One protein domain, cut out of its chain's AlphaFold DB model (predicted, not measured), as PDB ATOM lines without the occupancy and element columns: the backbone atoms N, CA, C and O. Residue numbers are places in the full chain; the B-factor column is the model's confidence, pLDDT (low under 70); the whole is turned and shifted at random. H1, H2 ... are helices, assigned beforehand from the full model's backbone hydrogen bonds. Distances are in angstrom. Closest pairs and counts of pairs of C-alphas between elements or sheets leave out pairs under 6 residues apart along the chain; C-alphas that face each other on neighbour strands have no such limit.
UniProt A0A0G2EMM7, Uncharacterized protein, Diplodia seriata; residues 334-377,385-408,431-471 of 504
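This is residues 334 to 377, 385 to 408 and 431 to 471 of the 504 residues of an uncharacterized protein of Diplodia seriata (UniProt A0A0G2EMM7). Three helices, H1, H2 and H3, stand side by side as an up-and-down bundle, each running against the one before it, and a short fourth helix, H4, crosses H3 at residues 442 to 446. H1 is the longest, and an unnamed stretch, residues 334 to 349, comes before it. The printed part has 109 residues, with four named helices in the order H1, H2, H3, H4 and no named strand; the class is all helix. The whole is compact, with a radius of gyration of the C-alphas of 14.9 A and spans of 48 by 36 by 21 A.

H1, residues 350 to 377, touches H2, residues 386 to 400, at a shallow tilt of 21 degrees, opposite ways; their closest C-alphas, of Met 362 and Leu 392, are 6.8 A apart. H3, residues 431 to 449, is the hub, touching the three other helices. It runs the same way as H1 at a shallow tilt of 19 degrees, with the C-alphas of Thr 352 and Tyr 433 closest at 4.9 A. It runs opposite ways to H2 at a shallow tilt of 23 degrees, with the C-alphas of Leu 392 and Ala 448 closest at 5.0 A. H4, residues 453 to 463, is about perpendicular to H3 at 74 degrees and touches its residues 442 to 446 alone; the closest C-alphas, of Ala 446 and Ala 456, are 5.3 A apart. H4 is apart from H1 and H2. In H1, H2, H3 and H4 every O i to N i+4 pair is within hydrogen-bond range.

H1 begins at C-alpha 350, (-30.818, -25.567, -31.797), and measures 39.8 A from first to last C-alpha. H2 measures 21.1 A, H3 27.1 A and H4 14.8 A, ending at C-alpha 463, (-25.006, -2.021, -45.730).

The C-alphas farthest apart, of Ala 376 and Asp 407, are 48.6 A apart. Residues 378 to 384 and 409 to 430 are not printed; the gaps between C-alphas are 12.2 A and 10.8 A. The link from H3 to H4 is tight. The model's pLDDT is under 70 at residues 377, 406 to 408 and 467 to 471.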
ATOM      1  N   ILE A 334     -44.370 -15.887 -37.790       92.00
ATOM      2  CA  ILE A 334     -45.636 -15.152 -37.892       92.00
ATOM      3  C   ILE A 334     -46.814 -15.994 -37.382       92.00
ATOM      4  O   ILE A 334     -47.739 -15.456 -36.772       92.00
ATOM      5  N   PHE A 335     -46.776 -17.310 -37.600       91.25
ATOM      6  CA  PHE A 335     -47.831 -18.243 -37.222       91.25
ATOM      7  C   PHE A 335     -47.285 -19.376 -36.350       91.25
ATOM      8  O   PHE A 335     -46.833 -20.413 -36.829       91.25
ATOM      9  N   CYS A 336     -47.357 -19.185 -35.037       92.81
ATOM     10  CA  CYS A 336     -47.017 -20.199 -34.047       92.81
ATOM     11  C   CYS A 336     -48.215 -20.331 -33.093       92.81
ATOM     12  O   CYS A 336     -48.294 -19.603 -32.104       92.81
ATOM     13  N   PRO A 337     -49.205 -21.196 -33.394       87.62
ATOM     14  CA  PRO A 337     -50.425 -21.309 -32.587       87.62
ATOM     15  C   PRO A 337     -50.170 -21.895 -31.189       87.62
ATOM     16  O   PRO A 337     -51.067 -21.934 -30.348       87.62
ATOM     17  N   ARG A 338     -48.954 -22.385 -30.940       90.19
ATOM     18  CA  ARG A 338     -48.507 -22.986 -29.684       90.19
ATOM     19  C   ARG A 338     -47.418 -22.118 -29.058       90.19
ATOM     20  O   ARG A 338     -46.927 -21.170 -29.655       90.19
ATOM     21  N   ASN A 339     -46.988 -22.490 -27.856       90.94
ATOM     22  CA  ASN A 339     -45.918 -21.777 -27.153       90.94
ATOM     23  C   ASN A 339     -44.522 -21.988 -27.770       90.94
ATOM     24  O   ASN A 339     -43.570 -21.342 -27.339       90.94
ATOM     25  N   ASP A 340     -44.372 -22.911 -28.723       95.06
ATOM     26  CA  ASP A 340     -43.093 -23.261 -29.347       95.06
ATOM     27  C   ASP A 340     -43.293 -23.981 -30.690       95.06
ATOM     28  O   ASP A 340     -44.421 -24.350 -31.021       95.06
ATOM     29  N   PHE A 341     -42.199 -24.186 -31.427       94.38
ATOM     30  CA  PHE A 341     -42.183 -24.800 -32.754       94.38
ATOM     31  C   PHE A 341     -42.108 -26.336 -32.719       94.38
ATOM     32  O   PHE A 341     -41.046 -26.930 -32.899       94.38
ATOM     33  N   TYR A 342     -43.228 -27.020 -32.496       92.00
ATOM     34  CA  TYR A 342     -43.239 -28.479 -32.360       92.00
ATOM     35  C   TYR A 342     -42.966 -29.240 -33.662       92.00
ATOM     36  O   TYR A 342     -42.429 -30.347 -33.598       92.00
ATOM     37  N   SER A 343     -43.370 -28.715 -34.823       89.81
ATOM     38  CA  SER A 343     -43.129 -29.388 -36.106       89.81
ATOM     39  C   SER A 343     -41.731 -29.119 -36.652       89.81
ATOM     40  O   SER A 343     -41.216 -29.953 -37.388       89.81
ATOM     41  N   ILE A 344     -41.106 -28.001 -36.268       89.94
ATOM     42  CA  ILE A 344     -39.792 -27.586 -36.785       89.94
ATOM     43  C   ILE A 344     -38.637 -28.088 -35.916       89.94
ATOM     44  O   ILE A 344     -37.573 -28.371 -36.452       89.94
ATOM     45  N   VAL A 345     -38.830 -28.259 -34.600       92.12
ATOM     46  CA  VAL A 345     -37.790 -28.762 -33.675       92.12
ATOM     47  C   VAL A 345     -36.998 -29.973 -34.204       92.12
ATOM     48  O   VAL A 345     -35.777 -29.943 -34.079       92.12
ATOM     49  N   PRO A 346     -37.607 -31.029 -34.786       89.88
ATOM     50  CA  PRO A 346     -36.835 -32.168 -35.287       89.88
ATOM     51  C   PRO A 346     -36.113 -31.905 -36.623       89.88
ATOM     52  O   PRO A 346     -35.339 -32.754 -37.052       89.88
ATOM     53  N   LEU A 347     -36.375 -30.773 -37.285       86.50
ATOM     54  CA  LEU A 347     -35.910 -30.458 -38.641       86.50
ATOM     55  C   LEU A 347     -34.763 -29.438 -38.680       86.50
ATOM     56  O   LEU A 347     -34.223 -29.186 -39.754       86.50
ATOM     57  N   CYS A 348     -34.392 -28.824 -37.554       89.94
ATOM     58  CA  CYS A 348     -33.360 -27.789 -37.540       89.94
ATOM     59  C   CYS A 348     -32.432 -27.872 -36.323       89.94
ATOM     60  O   CYS A 348     -32.720 -28.526 -35.319       89.94
ATOM     61  N   SER A 349     -31.281 -27.203 -36.420       91.31
ATOM     62  CA  SER A 349     -30.336 -27.111 -35.311       91.31
ATOM     63  C   SER A 349     -30.885 -26.231 -34.172       91.31
ATOM     64  O   SER A 349     -31.712 -25.342 -34.405       91.31
ATOM     65  N   PRO A 350     -30.408 -26.410 -32.923       93.25
ATOM     66  CA  PRO A 350     -30.818 -25.567 -31.797       93.25
ATOM     67  C   PRO A 350     -30.585 -24.070 -32.036       93.25
ATOM     68  O   PRO A 350     -31.381 -23.247 -31.586       93.25
ATOM     69  N   SER A 351     -29.524 -23.719 -32.769       94.44
ATOM     70  CA  SER A 351     -29.220 -22.340 -33.154       94.44
ATOM     71  C   SER A 351     -30.281 -21.779 -34.101       94.44
ATOM     72  O   SER A 351     -30.807 -20.697 -33.851       94.44
ATOM     73  N   THR A 352     -30.665 -22.534 -35.136       94.62
ATOM     74  CA  THR A 352     -31.755 -22.156 -36.050       94.62
ATOM     75  C   THR A 352     -33.077 -22.000 -35.306       94.62
ATOM     76  O   THR A 352     -33.777 -21.006 -35.482       94.62
ATOM     77  N   LEU A 353     -33.400 -22.937 -34.412       95.62
ATOM     78  CA  LEU A 353     -34.600 -22.854 -33.585       95.62
ATOM     79  C   LEU A 353     -34.610 -21.593 -32.706       95.62
ATOM     80  O   LEU A 353     -35.658 -20.966 -32.549       95.62
ATOM     81  N   GLN A 354     -33.460 -21.198 -32.154       97.00
ATOM     82  CA  GLN A 354     -33.350 -19.970 -31.369       97.00
ATOM     83  C   GLN A 354     -33.598 -18.720 -32.223       97.00
ATOM     84  O   GLN A 354     -34.325 -17.835 -31.780       97.00
ATOM     85  N   ILE A 355     -33.076 -18.672 -33.455       97.12
ATOM     86  CA  ILE A 355     -33.362 -17.581 -34.405       97.12
ATOM     87  C   ILE A 355     -34.871 -17.468 -34.639       97.12
ATOM     88  O   ILE A 355     -35.442 -16.385 -34.513       97.12
ATOM     89  N   LEU A 356     -35.540 -18.591 -34.922       96.69
ATOM     90  CA  LEU A 356     -36.983 -18.616 -35.173       96.69
ATOM     91  C   LEU A 356     -37.795 -18.157 -33.952       96.69
ATOM     92  O   LEU A 356     -38.786 -17.438 -34.107       96.69
ATOM     93  N   ARG A 357     -37.379 -18.537 -32.737       97.25
ATOM     94  CA  ARG A 357     -38.012 -18.093 -31.481       97.25
ATOM     95  C   ARG A 357     -37.853 -16.595 -31.270       97.25
ATOM     96  O   ARG A 357     -38.845 -15.927 -30.999       97.25
ATOM     97  N   ASP A 358     -36.653 -16.057 -31.463       97.25
ATOM     98  CA  ASP A 358     -36.416 -14.619 -31.356       97.25
ATOM     99  C   ASP A 358     -37.228 -13.834 -32.403       97.25
ATOM    100  O   ASP A 358     -37.813 -12.803 -32.069       97.25
ATOM    101  N   MET A 359     -37.323 -14.329 -33.647       97.38
ATOM    102  CA  MET A 359     -38.180 -13.723 -34.674       97.38
ATOM    103  C   MET A 359     -39.651 -13.725 -34.241       97.38
ATOM    104  O   MET A 359     -40.297 -12.684 -34.319       97.38
ATOM    105  N   ARG A 360     -40.170 -14.848 -33.725       97.06
ATOM    106  CA  ARG A 360     -41.553 -14.958 -33.228       97.06
ATOM    107  C   ARG A 360     -41.830 -14.003 -32.072       97.06
ATOM    108  O   ARG A 360     -42.889 -13.370 -32.021       97.06
ATOM    109  N   ASP A 361     -40.900 -13.902 -31.132       96.75
ATOM    110  CA  ASP A 361     -41.030 -13.022 -29.976       96.75
ATOM    111  C   ASP A 361     -41.033 -11.551 -30.427       96.75
ATOM    112  O   ASP A 361     -41.853 -10.755 -29.960       96.75
ATOM    113  N   MET A 362     -40.204 -11.208 -31.419       96.69
ATOM    114  CA  MET A 362     -40.204  -9.894 -32.061       96.69
ATOM    115  C   MET A 362     -41.523  -9.603 -32.796       96.69
ATOM    116  O   MET A 362     -42.084  -8.518 -32.627       96.69
ATOM    117  N   THR A 363     -42.064 -10.563 -33.554       96.06
ATOM    118  CA  THR A 363     -43.375 -10.442 -34.212       96.06
ATOM    119  C   THR A 363     -44.484 -10.222 -33.189       96.06
ATOM    120  O   THR A 363     -45.314  -9.327 -33.346       96.06
ATOM    121  N   THR A 364     -44.482 -11.001 -32.106       95.25
ATOM    122  CA  THR A 364     -45.469 -10.907 -31.025       95.25
ATOM    123  C   THR A 364     -45.415  -9.533 -30.363       95.25
ATOM    124  O   THR A 364     -46.457  -8.894 -30.186       95.25
ATOM    125  N   LEU A 365     -44.209  -9.043 -30.057       95.19
ATOM    126  CA  LEU A 365     -43.988  -7.713 -29.491       95.19
ATOM    127  C   LEU A 365     -44.495  -6.612 -30.433       95.19
ATOM    128  O   LEU A 365     -45.238  -5.726 -30.005       95.19
ATOM    129  N   PHE A 366     -44.149  -6.696 -31.720       94.31
ATOM    130  CA  PHE A 366     -44.578  -5.739 -32.735       94.31
ATOM    131  C   PHE A 366     -46.103  -5.721 -32.895       94.31
ATOM    132  O   PHE A 366     -46.722  -4.670 -32.731       94.31
ATOM    133  N   VAL A 367     -46.742  -6.873 -33.113       92.94
ATOM    134  CA  VAL A 367     -48.199  -6.971 -33.302       92.94
ATOM    135  C   VAL A 367     -48.961  -6.527 -32.054       92.94
ATOM    136  O   VAL A 367     -49.975  -5.831 -32.161       92.94
ATOM    137  N   HIS A 368     -48.496  -6.910 -30.861       92.25
ATOM    138  CA  HIS A 368     -49.099  -6.451 -29.612       92.25
ATOM    139  C   HIS A 368     -49.008  -4.929 -29.495       92.25
ATOM    140  O   HIS A 368     -50.006  -4.269 -29.197       92.25
ATOM    141  N   SER A 369     -47.840  -4.363 -29.799       90.31
ATOM    142  CA  SER A 369     -47.652  -2.923 -29.742       90.31
ATOM    143  C   SER A 369     -48.507  -2.156 -30.739       90.31
ATOM    144  O   SER A 369     -49.108  -1.158 -30.361       90.31
ATOM    145  N   GLU A 370     -48.650  -2.648 -31.969       88.81
ATOM    146  CA  GLU A 370     -49.499  -2.033 -32.988       88.81
ATOM    147  C   GLU A 370     -50.970  -2.049 -32.567       88.81
ATOM    148  O   GLU A 370     -51.679  -1.061 -32.743       88.81
ATOM    149  N   LYS A 371     -51.441  -3.124 -31.921       87.44
ATOM    150  CA  LYS A 371     -52.797  -3.172 -31.350       87.44
ATOM    151  C   LYS A 371     -52.989  -2.132 -30.244       87.44
ATOM    152  O   LYS A 371     -54.057  -1.526 -30.167       87.44
ATOM    153  N   VAL A 372     -51.986  -1.925 -29.390       85.88
ATOM    154  CA  VAL A 372     -52.026  -0.912 -28.323       85.88
ATOM    155  C   VAL A 372     -51.984   0.498 -28.914       85.88
ATOM    156  O   VAL A 372     -52.835   1.318 -28.578       85.88
ATOM    157  N   VAL A 373     -51.054   0.756 -29.836       82.44
ATOM    158  CA  VAL A 373     -50.885   2.049 -30.509       82.44
ATOM    159  C   VAL A 373     -52.134   2.399 -31.305       82.44
ATOM    160  O   VAL A 373     -52.689   3.457 -31.064       82.44
ATOM    161  N   ARG A 374     -52.680   1.511 -32.147       81.62
ATOM    162  CA  ARG A 374     -53.921   1.786 -32.901       81.62
ATOM    163  C   ARG A 374     -55.105   2.133 -31.995       81.62
ATOM    164  O   ARG A 374     -55.889   3.014 -32.329       81.62
ATOM    165  N   ARG A 375     -55.232   1.480 -30.833       79.31
ATOM    166  CA  ARG A 375     -56.270   1.819 -29.841       79.31
ATOM    167  C   ARG A 375     -56.028   3.181 -29.184       79.31
ATOM    168  O   ARG A 375     -56.995   3.851 -28.833       79.31
ATOM    169  N   ALA A 376     -54.767   3.569 -29.003       74.44
ATOM    170  CA  ALA A 376     -54.373   4.830 -28.383       74.44
ATOM    171  C   ALA A 376     -54.379   6.016 -29.365       74.44
ATOM    172  O   ALA A 376     -54.814   7.093 -28.985       74.44
ATOM    173  N   SER A 377     -53.976   5.829 -30.626       64.50
ATOM    174  CA  SER A 377     -53.947   6.855 -31.679       64.50
ATOM    175  C   SER A 377     -55.337   7.344 -32.090       64.50
ATOM    176  O   SER A 377     -55.456   8.452 -32.590       64.50
ATOM    177  N   PRO A 385     -43.735   4.551 -28.085       80.31
ATOM    178  CA  PRO A 385     -42.958   4.401 -26.860       80.31
ATOM    179  C   PRO A 385     -41.469   4.172 -27.158       80.31
ATOM    180  O   PRO A 385     -41.094   3.167 -27.763       80.31
ATOM    181  N   ARG A 386     -40.591   5.070 -26.687       82.81
ATOM    182  CA  ARG A 386     -39.129   4.941 -26.874       82.81
ATOM    183  C   ARG A 386     -38.592   3.592 -26.384       82.81
ATOM    184  O   ARG A 386     -37.718   3.013 -27.020       82.81
ATOM    185  N   GLN A 387     -39.154   3.076 -25.289       84.81
ATOM    186  CA  GLN A 387     -38.797   1.774 -24.717       84.81
ATOM    187  C   GLN A 387     -39.024   0.627 -25.709       84.81
ATOM    188  O   GLN A 387     -38.171  -0.239 -25.869       84.81
ATOM    189  N   LEU A 388     -40.141   0.649 -26.428       87.94
ATOM    190  CA  LEU A 388     -40.480  -0.388 -27.390       87.94
ATOM    191  C   LEU A 388     -39.570  -0.343 -28.620       87.94
ATOM    192  O   LEU A 388     -39.094  -1.382 -29.067       87.94
ATOM    193  N   SER A 389     -39.270   0.859 -29.120       90.38
ATOM    194  CA  SER A 389     -38.262   1.032 -30.173       90.38
ATOM    195  C   SER A 389     -36.909   0.454 -29.737       90.38
ATOM    196  O   SER A 389     -36.331  -0.359 -30.452       90.38
ATOM    197  N   SER A 390     -36.451   0.761 -28.515       93.69
ATOM    198  CA  SER A 390     -35.183   0.222 -28.002       93.69
ATOM    199  C   SER A 390     -35.170  -1.305 -27.875       93.69
ATOM    200  O   SER A 390     -34.144  -1.923 -28.140       93.69
ATOM    201  N   GLN A 391     -36.304  -1.930 -27.530       95.44
ATOM    202  CA  GLN A 391     -36.412  -3.389 -27.479       95.44
ATOM    203  C   GLN A 391     -36.293  -4.006 -28.875       95.44
ATOM    204  O   GLN A 391     -35.518  -4.941 -29.050       95.44
ATOM    205  N   LEU A 392     -36.998  -3.469 -29.877       95.50
ATOM    206  CA  LEU A 392     -36.922  -3.967 -31.256       95.50
ATOM    207  C   LEU A 392     -35.510  -3.821 -31.844       95.50
ATOM    208  O   LEU A 392     -35.004  -4.759 -32.455       95.50
ATOM    209  N   TRP A 393     -34.834  -2.699 -31.588       96.19
ATOM    210  CA  TRP A 393     -33.430  -2.528 -31.974       96.19
ATOM    211  C   TRP A 393     -32.490  -3.483 -31.232       96.19
ATOM    212  O   TRP A 393     -31.536  -3.977 -31.823       96.19
ATOM    213  N   ALA A 394     -32.776  -3.816 -29.970       96.50
ATOM    214  CA  ALA A 394     -32.017  -4.836 -29.254       96.50
ATOM    215  C   ALA A 394     -32.193  -6.239 -29.868       96.50
ATOM    216  O   ALA A 394     -31.228  -6.994 -29.899       96.50
ATOM    217  N   PHE A 395     -33.384  -6.595 -30.374       96.50
ATOM    218  CA  PHE A 395     -33.569  -7.825 -31.163       96.50
ATOM    219  C   PHE A 395     -32.722  -7.797 -32.438       96.50
ATOM    220  O   PHE A 395     -31.990  -8.746 -32.699       96.50
ATOM    221  N   HIS A 396     -32.782  -6.700 -33.197       96.56
ATOM    222  CA  HIS A 396     -32.019  -6.563 -34.436       96.56
ATOM    223  C   HIS A 396     -30.501  -6.671 -34.215       96.56
ATOM    224  O   HIS A 396     -29.835  -7.429 -34.913       96.56
ATOM    225  N   ASN A 397     -29.959  -5.999 -33.195       96.19
ATOM    226  CA  ASN A 397     -28.533  -6.089 -32.872       96.19
ATOM    227  C   ASN A 397     -28.117  -7.522 -32.514       96.19
ATOM    228  O   ASN A 397     -27.097  -7.992 -33.002       96.19
ATOM    229  N   ARG A 398     -28.945  -8.263 -31.759       96.50
ATOM    230  CA  ARG A 398     -28.669  -9.686 -31.500       96.50
ATOM    231  C   ARG A 398     -28.642 -10.522 -32.778       96.50
ATOM    232  O   ARG A 398     -27.832 -11.434 -32.856       96.50
ATOM    233  N   MET A 399     -29.495 -10.220 -33.762       95.56
ATOM    234  CA  MET A 399     -29.484 -10.903 -35.063       95.56
ATOM    235  C   MET A 399     -28.219 -10.598 -35.868       95.56
ATOM    236  O   MET A 399     -27.696 -11.488 -36.533       95.56
ATOM    237  N   LEU A 400     -27.712  -9.364 -35.791       93.94
ATOM    238  CA  LEU A 400     -26.439  -8.977 -36.404       93.94
ATOM    239  C   LEU A 400     -25.233  -9.652 -35.739       93.94
ATOM    240  O   LEU A 400     -24.282 -10.002 -36.432       93.94
ATOM    241  N   ASP A 401     -25.294  -9.863 -34.423       95.19
ATOM    242  CA  ASP A 401     -24.235 -10.511 -33.641       95.19
ATOM    243  C   ASP A 401     -24.197 -12.043 -33.817       95.19
ATOM    244  O   ASP A 401     -23.287 -12.704 -33.307       95.19
ATOM    245  N   LEU A 402     -25.168 -12.634 -34.529       93.56
ATOM    246  CA  LEU A 402     -25.166 -14.068 -34.815       93.56
ATOM    247  C   LEU A 402     -23.949 -14.434 -35.675       93.56
ATOM    248  O   LEU A 402     -23.746 -13.837 -36.738       93.56
ATOM    249  N   PRO A 403     -23.164 -15.452 -35.277       91.75
ATOM    250  CA  PRO A 403     -21.993 -15.843 -36.037       91.75
ATOM    251  C   PRO A 403     -22.417 -16.353 -37.423       91.75
ATOM    252  O   PRO A 403     -23.390 -17.116 -37.514       91.75
ATOM    253  N   PRO A 404     -21.709 -15.964 -38.501       88.19
ATOM    254  CA  PRO A 404     -21.880 -16.615 -39.791       88.19
ATOM    255  C   PRO A 404     -21.458 -18.078 -39.665       88.19
ATOM    256  O   PRO A 404     -20.589 -18.410 -38.854       88.19
ATOM    257  N   ASN A 405     -22.034 -18.957 -40.480       82.06
ATOM    258  CA  ASN A 405     -21.523 -20.317 -40.577       82.06
ATOM    259  C   ASN A 405     -20.076 -20.270 -41.121       82.06
ATOM    260  O   ASN A 405     -19.843 -19.883 -42.264       82.06
ATOM    261  N   THR A 406     -19.093 -20.551 -40.259       61.19
ATOM    262  CA  THR A 406     -17.705 -20.045 -40.334       61.19
ATOM    263  C   THR A 406     -16.814 -20.579 -41.463       61.19
ATOM    264  O   THR A 406     -15.611 -20.335 -41.427       61.19
ATOM    265  N   ASP A 407     -17.341 -21.246 -42.490       61.84
ATOM    266  CA  ASP A 407     -16.521 -21.597 -43.653       61.84
ATOM    267  C   ASP A 407     -17.276 -21.498 -44.992       61.84
ATOM    268  O   ASP A 407     -17.818 -22.497 -45.475       61.84
ATOM    269  N   PRO A 408     -17.264 -20.315 -45.643       59.66
ATOM    270  CA  PRO A 408     -17.774 -20.109 -47.000       59.66
ATOM    271  C   PRO A 408     -17.222 -21.112 -48.025       59.66
ATOM    272  O   PRO A 408     -17.890 -21.407 -49.014       59.66
ATOM    273  N   PHE A 431     -27.002 -25.016 -44.020       83.50
ATOM    274  CA  PHE A 431     -27.604 -24.068 -44.963       83.50
ATOM    275  C   PHE A 431     -28.927 -23.497 -44.444       83.50
ATOM    276  O   PHE A 431     -29.268 -22.356 -44.755       83.50
ATOM    277  N   VAL A 432     -29.658 -24.268 -43.633       87.81
ATOM    278  CA  VAL A 432     -30.923 -23.832 -43.032       87.81
ATOM    279  C   VAL A 432     -30.651 -22.736 -42.006       87.81
ATOM    280  O   VAL A 432     -31.302 -21.696 -42.048       87.81
ATOM    281  N   TYR A 433     -29.648 -22.918 -41.140       91.88
ATOM    282  CA  TYR A 433     -29.195 -21.874 -40.217       91.88
ATOM    283  C   TYR A 433     -28.829 -20.591 -40.953       91.88
ATOM    284  O   TYR A 433     -29.312 -19.519 -40.593       91.88
ATOM    285  N   GLU A 434     -28.008 -20.690 -42.000       90.25
ATOM    286  CA  GLU A 434     -27.522 -19.507 -42.704       90.25
ATOM    287  C   GLU A 434     -28.654 -18.772 -43.439       90.25
ATOM    288  O   GLU A 434     -28.721 -17.541 -43.391       90.25
ATOM    289  N   ALA A 435     -29.591 -19.501 -44.052       90.19
ATOM    290  CA  ALA A 435     -30.787 -18.915 -44.653       90.19
ATOM    291  C   ALA A 435     -31.670 -18.223 -43.597       90.19
ATOM    292  O   ALA A 435     -32.066 -17.068 -43.778       90.19
ATOM    293  N   CYS A 436     -31.925 -18.882 -42.460       94.44
ATOM    294  CA  CYS A 436     -32.687 -18.300 -41.356       94.44
ATOM    295  C   CYS A 436     -31.995 -17.069 -40.755       94.44
ATOM    296  O   CYS A 436     -32.675 -16.097 -40.437       94.44
ATOM    297  N   ARG A 437     -30.664 -17.068 -40.634       94.81
ATOM    298  CA  ARG A 437     -29.875 -15.935 -40.128       94.81
ATOM    299  C   ARG A 437     -30.030 -14.706 -41.023       94.81
ATOM    300  O   ARG A 437     -30.354 -13.630 -40.525       94.81
ATOM    301  N   HIS A 438     -29.863 -14.867 -42.337       92.31
ATOM    302  CA  HIS A 438     -30.072 -13.788 -43.309       92.31
ATOM    303  C   HIS A 438     -31.501 -13.242 -43.259       92.31
ATOM    304  O   HIS A 438     -31.700 -12.029 -43.136       92.31
ATOM    305  N   ALA A 439     -32.492 -14.138 -43.285       94.00
ATOM    306  CA  ALA A 439     -33.897 -13.761 -43.192       94.00
ATOM    307  C   ALA A 439     -34.191 -13.003 -41.888       94.00
ATOM    308  O   ALA A 439     -34.879 -11.986 -41.916       94.00
ATOM    309  N   ALA A 440     -33.634 -13.440 -40.757       96.19
ATOM    310  CA  ALA A 440     -33.841 -12.808 -39.460       96.19
ATOM    311  C   ALA A 440     -33.226 -11.408 -39.366       96.19
ATOM    312  O   ALA A 440     -33.838 -10.517 -38.774       96.19
ATOM    313  N   ILE A 441     -32.056 -11.170 -39.964       95.44
ATOM    314  CA  ILE A 441     -31.438  -9.836 -39.991       95.44
ATOM    315  C   ILE A 441     -32.298  -8.866 -40.808       95.44
ATOM    316  O   ILE A 441     -32.642  -7.790 -40.312       95.44
ATOM    317  N   LEU A 442     -32.707  -9.267 -42.015       95.06
ATOM    318  CA  LEU A 442     -33.583  -8.468 -42.873       95.06
ATOM    319  C   LEU A 442     -34.935  -8.187 -42.195       95.06
ATOM    320  O   LEU A 442     -35.378  -7.041 -42.110       95.06
ATOM    321  N   TYR A 443     -35.566  -9.236 -41.666       95.56
ATOM    322  CA  TYR A 443     -36.863  -9.176 -40.995       95.56
ATOM    323  C   TYR A 443     -36.832  -8.291 -39.746       95.56
ATOM    324  O   TYR A 443     -37.696  -7.432 -39.557       95.56
ATOM    325  N   SER A 444     -35.816  -8.465 -38.897       96.88
ATOM    326  CA  SER A 444     -35.670  -7.672 -37.675       96.88
ATOM    327  C   SER A 444     -35.401  -6.200 -37.975       96.88
ATOM    328  O   SER A 444     -35.956  -5.343 -37.289       96.88
ATOM    329  N   TYR A 445     -34.635  -5.888 -39.027       96.50
ATOM    330  CA  TYR A 445     -34.455  -4.508 -39.473       96.50
ATOM    331  C   TYR A 445     -35.781  -3.894 -39.928       96.50
ATOM    332  O   TYR A 445     -36.145  -2.821 -39.449       96.50
ATOM    333  N   ALA A 446     -36.534  -4.586 -40.794       95.56
ATOM    334  CA  ALA A 446     -37.825  -4.105 -41.291       95.56
ATOM    335  C   ALA A 446     -38.782  -3.756 -40.137       95.56
ATOM    336  O   ALA A 446     -39.359  -2.667 -40.103       95.56
ATOM    337  N   ILE A 447     -38.872  -4.628 -39.127       95.44
ATOM    338  CA  ILE A 447     -39.700  -4.389 -37.938       95.44
ATOM    339  C   ILE A 447     -39.153  -3.247 -37.069       95.44
ATOM    340  O   ILE A 447     -39.924  -2.387 -36.635       95.44
ATOM    341  N   ALA A 448     -37.848  -3.224 -36.778       95.19
ATOM    342  CA  ALA A 448     -37.246  -2.223 -35.892       95.19
ATOM    343  C   ALA A 448     -37.284  -0.811 -36.496       95.19
ATOM    344  O   ALA A 448     -37.611   0.154 -35.800       95.19
ATOM    345  N   ALA A 449     -37.008  -0.700 -37.797       94.56
ATOM    346  CA  ALA A 449     -37.064   0.543 -38.556       94.56
ATOM    347  C   ALA A 449     -38.487   0.903 -39.018       94.56
ATOM    348  O   ALA A 449     -38.710   2.035 -39.444       94.56
ATOM    349  N   ARG A 450     -39.452  -0.023 -38.900       92.38
ATOM    350  CA  ARG A 450     -40.846   0.138 -39.355       92.38
ATOM    351  C   ARG A 450     -40.940   0.515 -40.829       92.38
ATOM    352  O   ARG A 450     -41.754   1.351 -41.219       92.38
ATOM    353  N   VAL A 451     -40.082  -0.096 -41.630       94.06
ATOM    354  CA  VAL A 451     -40.072   0.072 -43.079       94.06
ATOM    355  C   VAL A 451     -40.575  -1.207 -43.736       94.06
ATOM    356  O   VAL A 451     -40.467  -2.281 -43.137       94.06
ATOM    357  N   PRO A 452     -41.116  -1.117 -44.956       92.50
ATOM    358  CA  PRO A 452     -41.442  -2.307 -45.725       92.50
ATOM    359  C   PRO A 452     -40.205  -3.199 -45.954       92.50
ATOM    360  O   PRO A 452     -39.065  -2.718 -45.932       92.50
ATOM    361  N   LEU A 453     -40.419  -4.499 -46.173       90.88
ATOM    362  CA  LEU A 453     -39.353  -5.469 -46.445       90.88
ATOM    363  C   LEU A 453     -38.560  -5.097 -47.702       90.88
ATOM    364  O   LEU A 453     -37.341  -5.240 -47.707       90.88
ATOM    365  N   SER A 454     -39.219  -4.554 -48.726       90.50
ATOM    366  CA  SER A 454     -38.575  -4.040 -49.941       90.50
ATOM    367  C   SER A 454     -37.533  -2.958 -49.624       90.50
ATOM    368  O   SER A 454     -36.398  -2.992 -50.102       90.50
ATOM    369  N   THR A 455     -37.888  -2.025 -48.737       93.25
ATOM    370  CA  THR A 455     -37.012  -0.939 -48.279       93.25
ATOM    371  C   THR A 455     -35.886  -1.475 -47.394       93.25
ATOM    372  O   THR A 455     -34.739  -1.040 -47.512       93.25
ATOM    373  N   ALA A 456     -36.190  -2.444 -46.527       94.12
ATOM    374  CA  ALA A 456     -35.187  -3.140 -45.730       94.12
ATOM    375  C   ALA A 456     -34.169  -3.878 -46.615       94.12
ATOM    376  O   ALA A 456     -32.974  -3.814 -46.339       94.12
ATOM    377  N   GLY A 457     -34.620  -4.509 -47.704       91.25
ATOM    378  CA  GLY A 457     -33.770  -5.225 -48.656       91.25
ATOM    379  C   GLY A 457     -32.771  -4.302 -49.348       91.25
ATOM    380  O   GLY A 457     -31.576  -4.584 -49.355       91.25
ATOM    381  N   GLN A 458     -33.231  -3.140 -49.822       90.38
ATOM    382  CA  GLN A 458     -32.360  -2.121 -50.426       90.38
ATOM    383  C   GLN A 458     -31.307  -1.591 -49.445       90.38
ATOM    384  O   GLN A 458     -30.175  -1.296 -49.830       90.38
ATOM    385  N   TYR A 459     -31.673  -1.434 -48.170       90.25
ATOM    386  CA  TYR A 459     -30.708  -1.066 -47.136       90.25
ATOM    387  C   TYR A 459     -29.693  -2.187 -46.910       90.25
ATOM    388  O   TYR A 459     -28.494  -1.924 -46.861       90.25
ATOM    389  N   PHE A 460     -30.172  -3.423 -46.802       87.38
ATOM    390  CA  PHE A 460     -29.351  -4.593 -46.532       87.38
ATOM    391  C   PHE A 460     -28.288  -4.816 -47.614       87.38
ATOM    392  O   PHE A 460     -27.120  -5.000 -47.283       87.38
ATOM    393  N   GLU A 461     -28.657  -4.690 -48.891       85.06
ATOM    394  CA  GLU A 461     -27.732  -4.783 -50.028       85.06
ATOM    395  C   GLU A 461     -26.605  -3.735 -49.953       85.06
ATOM    396  O   GLU A 461     -25.441  -4.035 -50.217       85.06
ATOM    397  N   ARG A 462     -26.930  -2.508 -49.528       87.50
ATOM    398  CA  ARG A 462     -25.955  -1.412 -49.392       87.50
ATOM    399  C   ARG A 462     -25.084  -1.539 -48.146       87.50
ATOM    400  O   ARG A 462     -23.910  -1.179 -48.184       87.50
ATOM    401  N   ALA A 463     -25.667  -1.971 -47.031       84.75
ATOM    402  CA  ALA A 463     -25.006  -2.021 -45.730       84.75
ATOM    403  C   ALA A 463     -24.149  -3.282 -45.550       84.75
ATOM    404  O   ALA A 463     -23.144  -3.242 -44.839       84.75
ATOM    405  N   TYR A 464     -24.523  -4.384 -46.205       82.31
ATOM    406  CA  TYR A 464     -23.869  -5.685 -46.082       82.31
ATOM    407  C   TYR A 464     -23.587  -6.298 -47.463       82.31
ATOM    408  O   TYR A 464     -24.092  -7.382 -47.764       82.31
ATOM    409  N   PRO A 465     -22.754  -5.661 -48.310       78.62
ATOM    410  CA  PRO A 465     -22.447  -6.180 -49.648       78.62
ATOM    411  C   PRO A 465     -21.836  -7.590 -49.606       78.62
ATOM    412  O   PRO A 465     -22.065  -8.395 -50.496       78.62
ATOM    413  N   GLN A 466     -21.131  -7.951 -48.530       74.50
ATOM    414  CA  GLN A 466     -20.602  -9.303 -48.319       74.50
ATOM    415  C   GLN A 466     -21.678 -10.380 -48.094       74.50
ATOM    416  O   GLN A 466     -21.378 -11.565 -48.193       74.50
ATOM    417  N   MET A 467     -22.898  -9.976 -47.735       68.62
ATOM    418  CA  MET A 467     -24.062 -10.853 -47.566       68.62
ATOM    419  C   MET A 467     -24.981 -10.808 -48.790       68.62
ATOM    420  O   MET A 467     -25.848 -11.669 -48.936       68.62
ATOM    421  N   ALA A 468     -24.803  -9.822 -49.675       64.75
ATOM    422  CA  ALA A 468     -25.434  -9.844 -50.980       64.75
ATOM    423  C   ALA A 468     -24.850 -11.022 -51.765       64.75
ATOM    424  O   ALA A 468     -23.632 -11.203 -51.845       64.75
ATOM    425  N   VAL A 469     -25.725 -11.852 -52.334       57.50
ATOM    426  CA  VAL A 469     -25.309 -12.937 -53.221       57.50
ATOM    427  C   VAL A 469     -24.747 -12.293 -54.486       57.50
ATOM    428  O   VAL A 469     -25.471 -12.002 -55.435       57.50
ATOM    429  N   HIS A 470     -23.442 -12.031 -54.491       54.03
ATOM    430  CA  HIS A 470     -22.733 -11.630 -55.692       54.03
ATOM    431  C   HIS A 470     -22.608 -12.855 -56.590       54.03
ATOM    432  O   HIS A 470     -21.676 -13.651 -56.472       54.03
ATOM    433  N   VAL A 471     -23.572 -13.014 -57.494       50.28
ATOM    434  CA  VAL A 471     -23.395 -13.917 -58.624       50.28
ATOM    435  C   VAL A 471     -22.309 -13.304 -59.499       50.28
ATOM    436  O   VAL A 471     -22.522 -12.285 -60.153       50.28
TER     437      VAL A 471